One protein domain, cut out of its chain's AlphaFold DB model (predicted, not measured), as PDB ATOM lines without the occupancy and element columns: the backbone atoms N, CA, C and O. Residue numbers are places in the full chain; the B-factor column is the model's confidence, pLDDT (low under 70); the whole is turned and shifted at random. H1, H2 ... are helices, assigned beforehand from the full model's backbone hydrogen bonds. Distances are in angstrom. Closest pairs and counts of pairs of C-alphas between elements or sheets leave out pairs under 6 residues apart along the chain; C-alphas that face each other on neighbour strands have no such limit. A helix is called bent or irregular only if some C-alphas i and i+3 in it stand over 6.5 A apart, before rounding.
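This is residues 78 to 133 of the 133 residues of an uncharacterized protein of Rhizobium sp. Root651 (UniProt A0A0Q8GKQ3). Two helices, the long H1 and the shorter H3, lie side by side and run opposite ways, their lines only 5 degrees from each other in direction. The short helix H2 sits off to one side of this pair, near the end of H1 and the start of H3; it runs across from the side of H1 to that of H3, with its C-alphas clear of both. The printed part has 56 residues, with three named helices in the order H1, H2, H3 and no named strand; the class is all helix. It is only just compact, close to loose, with a radius of gyration of the C-alphas of 11.8 A. The C-alphas span 30 by 20 by 16 A, an outline that is only just elongated.

The printed part begins at Met 78, two residues before the first helix. H1 holds residues 80 to 99, Ala 80 to Asn 99, and is the longest helix, 28.9 A from first to last C-alpha; C-alpha 80 is at (-41.910, 16.586, -29.170) and C-alpha 99 at (-53.798, 36.866, -46.049). H2 holds residues 104 to 111, Pro 104 to Asn 111, and measures 10.3 A. H3 holds residues 121 to 131, Leu 121 to Ile 131, and measures 15.4 A; C-alpha 131 is at (-37.029, 23.425, -34.877). Residues 132 and 133 follow it.

H1 and H3 touch, with 8 pairs of C-alphas within 8 A. Their closest C-alphas are those of Leu 87 and Cys 128, 6.0 A apart. Their lines stand at a shallow tilt of 5 degrees, and they run opposite ways, with 10.3 A from centre to centre. H2 touches no helix: it is apart from H1, which comes before it, and apart from H3, which comes after it. In H1, H2 and H3, every pair of O i and N i+4 inside the helix is within hydrogen-bond range. No helix is bent or irregular.

The two C-alphas farthest apart are those of Pro 104 and Val 133, at 32.0 A, while the C-alphas of Met 78 and Val 133, the first and last printed, are 13.0 A apart. The printed part has no cut, and Val 133 is the chain's last residue. The link from H1 to H2 is tight, with 4 residues, and the link from H2 to H3 is short, with 9; no link is long. The mean pLDDT of the printed part is 91.4, and one residue, Val 133, is under 70.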
ATOM      1  N   MET A  78     -38.378  21.828 -24.836       89.00
ATOM      2  CA  MET A  78     -39.734  21.450 -25.213       89.00
ATOM      3  C   MET A  78     -39.789  19.965 -25.548       89.00
ATOM      4  O   MET A  78     -38.849  19.393 -26.100       89.00
ATOM      5  N   THR A  79     -40.913  19.342 -25.226       88.69
ATOM      6  CA  THR A  79     -41.240  17.985 -25.660       88.69
ATOM      7  C   THR A  79     -41.535  17.951 -27.163       88.69
ATOM      8  O   THR A  79     -41.837  18.971 -27.785       88.69
ATOM      9  N   ALA A  80     -41.537  16.755 -27.762       88.31
ATOM     10  CA  ALA A  80     -41.910  16.586 -29.170       88.31
ATOM     11  C   ALA A  80     -43.331  17.102 -29.476       88.31
ATOM     12  O   ALA A  80     -43.564  17.690 -30.528       88.31
ATOM     13  N   HIS A  81     -44.274  16.941 -28.543       92.31
ATOM     14  CA  HIS A  81     -45.647  17.423 -28.717       92.31
ATOM     15  C   HIS A  81     -45.730  18.956 -28.692       92.31
ATOM     16  O   HIS A  81     -46.458  19.553 -29.484       92.31
ATOM     17  N   GLU A  82     -44.983  19.605 -27.798       94.75
ATOM     18  CA  GLU A  82     -44.905  21.069 -27.737       94.75
ATOM     19  C   GLU A  82     -44.212  21.635 -28.976       94.75
ATOM     20  O   GLU A  82     -44.705  22.601 -29.557       94.75
ATOM     21  N   ARG A  83     -43.136  20.988 -29.443       93.75
ATOM     22  CA  ARG A  83     -42.476  21.313 -30.714       93.75
ATOM     23  C   ARG A  83     -43.468  21.301 -31.875       93.75
ATOM     24  O   ARG A  83     -43.523  22.259 -32.643       93.75
ATOM     25  N   ASP A  84     -44.277  20.252 -31.990       95.44
ATOM     26  CA  ASP A  84     -45.257  20.126 -33.072       95.44
ATOM     27  C   ASP A  84     -46.329  21.229 -33.001       95.44
ATOM     28  O   ASP A  84     -46.724  21.784 -34.030       95.44
ATOM     29  N   ALA A  85     -46.753  21.612 -31.793       96.94
ATOM     30  CA  ALA A  85     -47.668  22.734 -31.586       96.94
ATOM     31  C   ALA A  85     -47.035  24.084 -31.973       96.94
ATOM     32  O   ALA A  85     -47.684  24.898 -32.636       96.94
ATOM     33  N   VAL A  86     -45.764  24.312 -31.620       95.56
ATOM     34  CA  VAL A  86     -45.004  25.505 -32.027       95.56
ATOM     35  C   VAL A  86     -44.885  25.571 -33.550       95.56
ATOM     36  O   VAL A  86     -45.190  26.609 -34.140       95.56
ATOM     37  N   LEU A  87     -44.526  24.463 -34.205       96.06
ATOM     38  CA  LEU A  87     -44.449  24.377 -35.665       96.06
ATOM     39  C   LEU A  87     -45.801  24.690 -36.319       96.06
ATOM     40  O   LEU A  87     -45.862  25.480 -37.263       96.06
ATOM     41  N   ALA A  88     -46.901  24.139 -35.802       96.88
ATOM     42  CA  ALA A  88     -48.243  24.448 -36.296       96.88
ATOM     43  C   ALA A  88     -48.601  25.938 -36.122       96.88
ATOM     44  O   ALA A  88     -49.187  26.547 -37.024       96.88
ATOM     45  N   GLY A  89     -48.211  26.546 -34.998       95.25
ATOM     46  CA  GLY A  89     -48.366  27.979 -34.743       95.25
ATOM     47  C   GLY A  89     -47.603  28.843 -35.749       95.25
ATOM     48  O   GLY A  89     -48.187  29.753 -36.336       95.25
ATOM     49  N   LEU A  90     -46.341  28.511 -36.032       95.50
ATOM     50  CA  LEU A  90     -45.520  29.211 -37.028       95.50
ATOM     51  C   LEU A  90     -46.104  29.103 -38.443       95.50
ATOM     52  O   LEU A  90     -46.184  30.100 -39.162       95.50
ATOM     53  N   ARG A  91     -46.596  27.922 -38.837       95.19
ATOM     54  CA  ARG A  91     -47.286  27.744 -40.128       95.19
ATOM     55  C   ARG A  91     -48.584  28.545 -40.206       95.19
ATOM     56  O   ARG A  91     -48.899  29.116 -41.247       95.19
ATOM     57  N   THR A  92     -49.315  28.641 -39.099       94.75
ATOM     58  CA  THR A  92     -50.523  29.473 -39.009       94.75
ATOM     59  C   THR A  92     -50.186  30.960 -39.134       94.75
ATOM     60  O   THR A  92     -50.870  31.681 -39.859       94.75
ATOM     61  N   LEU A  93     -49.102  31.411 -38.496       94.25
ATOM     62  CA  LEU A  93     -48.591  32.774 -38.632       94.25
ATOM     63  C   LEU A  93     -48.233  33.097 -40.090       94.25
ATOM     64  O   LEU A  93     -48.648  34.140 -40.589       94.25
ATOM     65  N   GLN A  94     -47.545  32.198 -40.803       93.75
ATOM     66  CA  GLN A  94     -47.256  32.395 -42.231       93.75
ATOM     67  C   GLN A  94     -48.535  32.586 -43.051       93.75
ATOM     68  O   GLN A  94     -48.622  33.514 -43.853       93.75
ATOM     69  N   LEU A  95     -49.552  31.745 -42.829       93.31
ATOM     70  CA  LEU A  95     -50.843  31.891 -43.504       93.31
ATOM     71  C   LEU A  95     -51.497  33.239 -43.190       93.31
ATOM     72  O   LEU A  95     -52.048  33.870 -44.090       93.31
ATOM     73  N   ALA A  96     -51.440  33.698 -41.941       92.25
ATOM     74  CA  ALA A  96     -51.997  34.989 -41.555       92.25
ATOM     75  C   ALA A  96     -51.279  36.151 -42.267       92.25
ATOM     76  O   ALA A  96     -51.947  36.989 -42.868       92.25
ATOM     77  N   LEU A  97     -49.942  36.136 -42.296       92.31
ATOM     78  CA  LEU A  97     -49.123  37.155 -42.964       92.31
ATOM     79  C   LEU A  97     -49.378  37.234 -44.478       92.31
ATOM     80  O   LEU A  97     -49.326  38.320 -45.051       92.31
ATOM     81  N   VAL A  98     -49.688  36.109 -45.132       93.00
ATOM     82  CA  VAL A  98     -50.069  36.098 -46.557       93.00
ATOM     83  C   VAL A  98     -51.453  36.716 -46.784       93.00
ATOM     84  O   VAL A  98     -51.681  37.364 -47.806       93.00
ATOM     85  N   ASN A  99     -52.390  36.509 -45.857       89.44
ATOM     86  CA  ASN A  99     -53.798  36.866 -46.049       89.44
ATOM     87  C   ASN A  99     -54.148  38.306 -45.642       89.44
ATOM     88  O   ASN A  99     -55.243  38.771 -45.964       89.44
ATOM     89  N   GLY A 100     -53.250  39.025 -44.969       83.50
ATOM     90  CA  GLY A 100     -53.462  40.427 -44.623       83.50
ATOM     91  C   GLY A 100     -52.700  40.866 -43.373       83.50
ATOM     92  O   GLY A 100     -51.909  40.102 -42.822       83.50
ATOM     93  N   PRO A 101     -52.916  42.111 -42.918       84.94
ATOM     94  CA  PRO A 101     -52.313  42.588 -41.683       84.94
ATOM     95  C   PRO A 101     -52.810  41.762 -40.494       84.94
ATOM     96  O   PRO A 101     -53.997  41.445 -40.396       84.94
ATOM     97  N   LEU A 102     -51.893  41.444 -39.581       89.38
ATOM     98  CA  LEU A 102     -52.240  40.836 -38.303       89.38
ATOM     99  C   LEU A 102     -53.104  41.802 -37.485       89.38
ATOM    100  O   LEU A 102     -52.934  43.022 -37.566       89.38
ATOM    101  N   ASP A 103     -54.012  41.251 -36.678       90.69
ATOM    102  CA  ASP A 103     -54.672  42.041 -35.638       90.69
ATOM    103  C   ASP A 103     -53.596  42.678 -34.734       90.69
ATOM    104  O   ASP A 103     -52.606  42.000 -34.422       90.69
ATOM    105  N   PRO A 104     -53.751  43.955 -34.326       89.69
ATOM    106  CA  PRO A 104     -52.743  44.670 -33.549       89.69
ATOM    107  C   PRO A 104     -52.234  43.906 -32.327       89.69
ATOM    108  O   PRO A 104     -51.038  43.924 -32.071       89.69
ATOM    109  N   VAL A 105     -53.093  43.150 -31.634       90.50
ATOM    110  CA  VAL A 105     -52.683  42.378 -30.449       90.50
ATOM    111  C   VAL A 105     -51.639  41.314 -30.798       90.50
ATOM    112  O   VAL A 105     -50.696  41.094 -30.040       90.50
ATOM    113  N   PHE A 106     -51.775  40.650 -31.948       90.38
ATOM    114  CA  PHE A 106     -50.776  39.680 -32.403       90.38
ATOM    115  C   PHE A 106     -49.548  40.363 -32.989       90.38
ATOM    116  O   PHE A 106     -48.447  39.837 -32.854       90.38
ATOM    117  N   LEU A 107     -49.728  41.521 -33.628       91.00
ATOM    118  CA  LEU A 107     -48.617  42.301 -34.158       91.00
ATOM    119  C   LEU A 107     -47.685  42.765 -33.033       91.00
ATOM    120  O   LEU A 107     -46.478  42.605 -33.179       91.00
ATOM    121  N   ASP A 108     -48.242  43.254 -31.925       92.00
ATOM    122  CA  ASP A 108     -47.496  43.729 -30.753       92.00
ATOM    123  C   ASP A 108     -46.698  42.594 -30.092       92.00
ATOM    124  O   ASP A 108     -45.525  42.748 -29.765       92.00
ATOM    125  N   ILE A 109     -47.280  41.395 -29.983       91.19
ATOM    126  CA  ILE A 109     -46.536  40.209 -29.528       91.19
ATOM    127  C   ILE A 109     -45.413  39.866 -30.515       91.19
ATOM    128  O   ILE A 109     -44.297  39.544 -30.114       91.19
ATOM    129  N   TYR A 110     -45.703  39.925 -31.815       91.06
ATOM    130  CA  TYR A 110     -44.784  39.484 -32.859       91.06
ATOM    131  C   TYR A 110     -43.564  40.394 -33.036       91.06
ATOM    132  O   TYR A 110     -42.479  39.928 -33.381       91.06
ATOM    133  N   ASN A 111     -43.742  41.690 -32.800       92.25
ATOM    134  CA  ASN A 111     -42.702  42.705 -32.925       92.25
ATOM    135  C   ASN A 111     -42.157  43.175 -31.559       92.25
ATOM    136  O   ASN A 111     -41.348  44.106 -31.522       92.25
ATOM    137  N   ASN A 112     -42.608  42.544 -30.465       89.25
ATOM    138  CA  ASN A 112     -42.311  42.909 -29.080       89.25
ATOM    139  C   ASN A 112     -42.559  44.404 -28.812       89.25
ATOM    140  O   ASN A 112     -41.625  45.169 -28.570       89.25
ATOM    141  N   ASP A 113     -43.814  44.831 -28.943       91.19
ATOM    142  CA  ASP A 113     -44.270  46.222 -28.814       91.19
ATOM    143  C   ASP A 113     -43.498  47.199 -29.730       91.19
ATOM    144  O   ASP A 113     -43.227  48.356 -29.393       91.19
ATOM    145  N   GLY A 114     -43.103  46.724 -30.913       87.81
ATOM    146  CA  GLY A 114     -42.335  47.464 -31.911       87.81
ATOM    147  C   GLY A 114     -40.833  47.555 -31.627       87.81
ATOM    148  O   GLY A 114     -40.144  48.337 -32.287       87.81
ATOM    149  N   ALA A 115     -40.304  46.780 -30.676       88.44
ATOM    150  CA  ALA A 115     -38.874  46.738 -30.376       88.44
ATOM    151  C   ALA A 115     -38.033  46.183 -31.539       88.44
ATOM    152  O   ALA A 115     -36.864  46.550 -31.674       88.44
ATOM    153  N   HIS A 116     -38.606  45.321 -32.381       86.62
ATOM    154  CA  HIS A 116     -37.952  44.787 -33.575       86.62
ATOM    155  C   HIS A 116     -38.946  44.542 -34.714       86.62
ATOM    156  O   HIS A 116     -40.159  44.555 -34.526       86.62
ATOM    157  N   ALA A 117     -38.435  44.312 -35.925       88.56
ATOM    158  CA  ALA A 117     -39.269  43.785 -36.998       88.56
ATOM    159  C   ALA A 117     -39.685  42.344 -36.666       88.56
ATOM    160  O   ALA A 117     -38.933  41.601 -36.032       88.56
ATOM    161  N   GLY A 118     -40.888  41.956 -37.080       90.38
ATOM    162  CA  GLY A 118     -41.258  40.545 -37.105       90.38
ATOM    163  C   GLY A 118     -40.500  39.807 -38.212       90.38
ATOM    164  O   GLY A 118     -40.044  40.440 -39.164       90.38
ATOM    165  N   LEU A 119     -40.403  38.482 -38.098       93.31
ATOM    166  CA  LEU A 119     -39.794  37.636 -39.127       93.31
ATOM    167  C   LEU A 119     -40.577  37.716 -40.453       93.31
ATOM    168  O   LEU A 119     -41.810  37.826 -40.480       93.31
ATOM    169  N   ASP A 120     -39.876  37.639 -41.570       92.44
ATOM    170  CA  ASP A 120     -40.491  37.459 -42.878       92.44
ATOM    171  C   ASP A 120     -40.802  35.976 -43.174       92.44
ATOM    172  O   ASP A 120     -40.539  35.075 -42.375       92.44
ATOM    173  N   LEU A 121     -41.453  35.703 -44.314       94.44
ATOM    174  CA  LEU A 121     -41.874  34.338 -44.659       94.44
ATOM    175  C   LEU A 121     -40.682  33.359 -44.772       94.44
ATOM    176  O   LEU A 121     -40.768  32.299 -44.142       94.44
ATOM    177  N   PRO A 122     -39.585  33.690 -45.495       95.56
ATOM    178  CA  PRO A 122     -38.361  32.885 -45.490       95.56
ATOM    179  C   PRO A 122     -37.751  32.661 -44.103       95.56
ATOM    180  O   PRO A 122     -37.283  31.563 -43.807       95.56
ATOM    181  N   GLU A 123     -37.747  33.676 -43.242       94.50
ATOM    182  CA  GLU A 123     -37.209  33.564 -41.886       94.50
ATOM    183  C   GLU A 123     -38.045  32.622 -41.012       94.50
ATOM    184  O   GLU A 123     -37.484  31.842 -40.236       94.50
ATOM    185  N   ILE A 124     -39.375  32.626 -41.167       95.69
ATOM    186  CA  ILE A 124     -40.247  31.653 -40.495       95.69
ATOM    187  C   ILE A 124     -40.021  30.239 -41.046       95.69
ATOM    188  O   ILE A 124     -40.005  29.288 -40.264       95.69
ATOM    189  N   ASP A 125     -39.809  30.079 -42.357       95.19
ATOM    190  CA  ASP A 125     -39.470  28.778 -42.951       95.19
ATOM    191  C   ASP A 125     -38.168  28.229 -42.365       95.19
ATOM    192  O   ASP A 125     -38.145  27.105 -41.859       95.19
ATOM    193  N   ALA A 126     -37.119  29.051 -42.337       94.12
ATOM    194  CA  ALA A 126     -35.836  28.685 -41.752       94.12
ATOM    195  C   ALA A 126     -35.962  28.360 -40.254       94.12
ATOM    196  O   ALA A 126     -35.316  27.436 -39.758       94.12
ATOM    197  N   LEU A 127     -36.808  29.084 -39.512       93.50
ATOM    198  CA  LEU A 127     -37.086  28.772 -38.111       93.50
ATOM    199  C   LEU A 127     -37.788  27.416 -37.958       93.50
ATOM    200  O   LEU A 127     -37.377  26.626 -37.111       93.50
ATOM    201  N   CYS A 128     -38.798  27.127 -38.783       93.94
ATOM    202  CA  CYS A 128     -39.475  25.830 -38.782       93.94
ATOM    203  C   CYS A 128     -38.498  24.691 -39.076       93.94
ATOM    204  O   CYS A 128     -38.533  23.670 -38.396       93.94
ATOM    205  N   GLU A 129     -37.619  24.866 -40.064       92.25
ATOM    206  CA  GLU A 129     -36.596  23.876 -40.401       92.25
ATOM    207  C   GLU A 129     -35.661  23.622 -39.221       92.25
ATOM    208  O   GLU A 129     -35.466  22.467 -38.868       92.25
ATOM    209  N   ARG A 130     -35.162  24.673 -38.555       89.81
ATOM    210  CA  ARG A 130     -34.296  24.531 -37.369       89.81
ATOM    211  C   ARG A 130     -34.973  23.813 -36.201       89.81
ATOM    212  O   ARG A 130     -34.301  23.070 -35.500       89.81
ATOM    213  N   ILE A 131     -36.266  24.053 -35.972       89.81
ATOM    214  CA  ILE A 131     -37.029  23.425 -34.877       89.81
ATOM    215  C   ILE A 131     -37.323  21.945 -35.172       89.81
ATOM    216  O   ILE A 131     -37.492  21.155 -34.249       89.81
ATOM    217  N   ASN A 132     -37.419  21.570 -36.449       83.50
ATOM    218  CA  ASN A 132     -37.809  20.227 -36.869       83.50
ATOM    219  C   ASN A 132     -36.635  19.227 -36.965       83.50
ATOM    220  O   ASN A 132     -36.873  18.078 -37.341       83.50
ATOM    221  N   VAL A 133     -35.397  19.658 -36.676       66.88
ATOM    222  CA  VAL A 133     -34.190  18.802 -36.633       66.88
ATOM    223  C   VAL A 133     -34.125  18.001 -35.339       66.88
ATOM    224  O   VAL A 133     -34.447  18.571 -34.274       66.88
TER     225      VAL A 133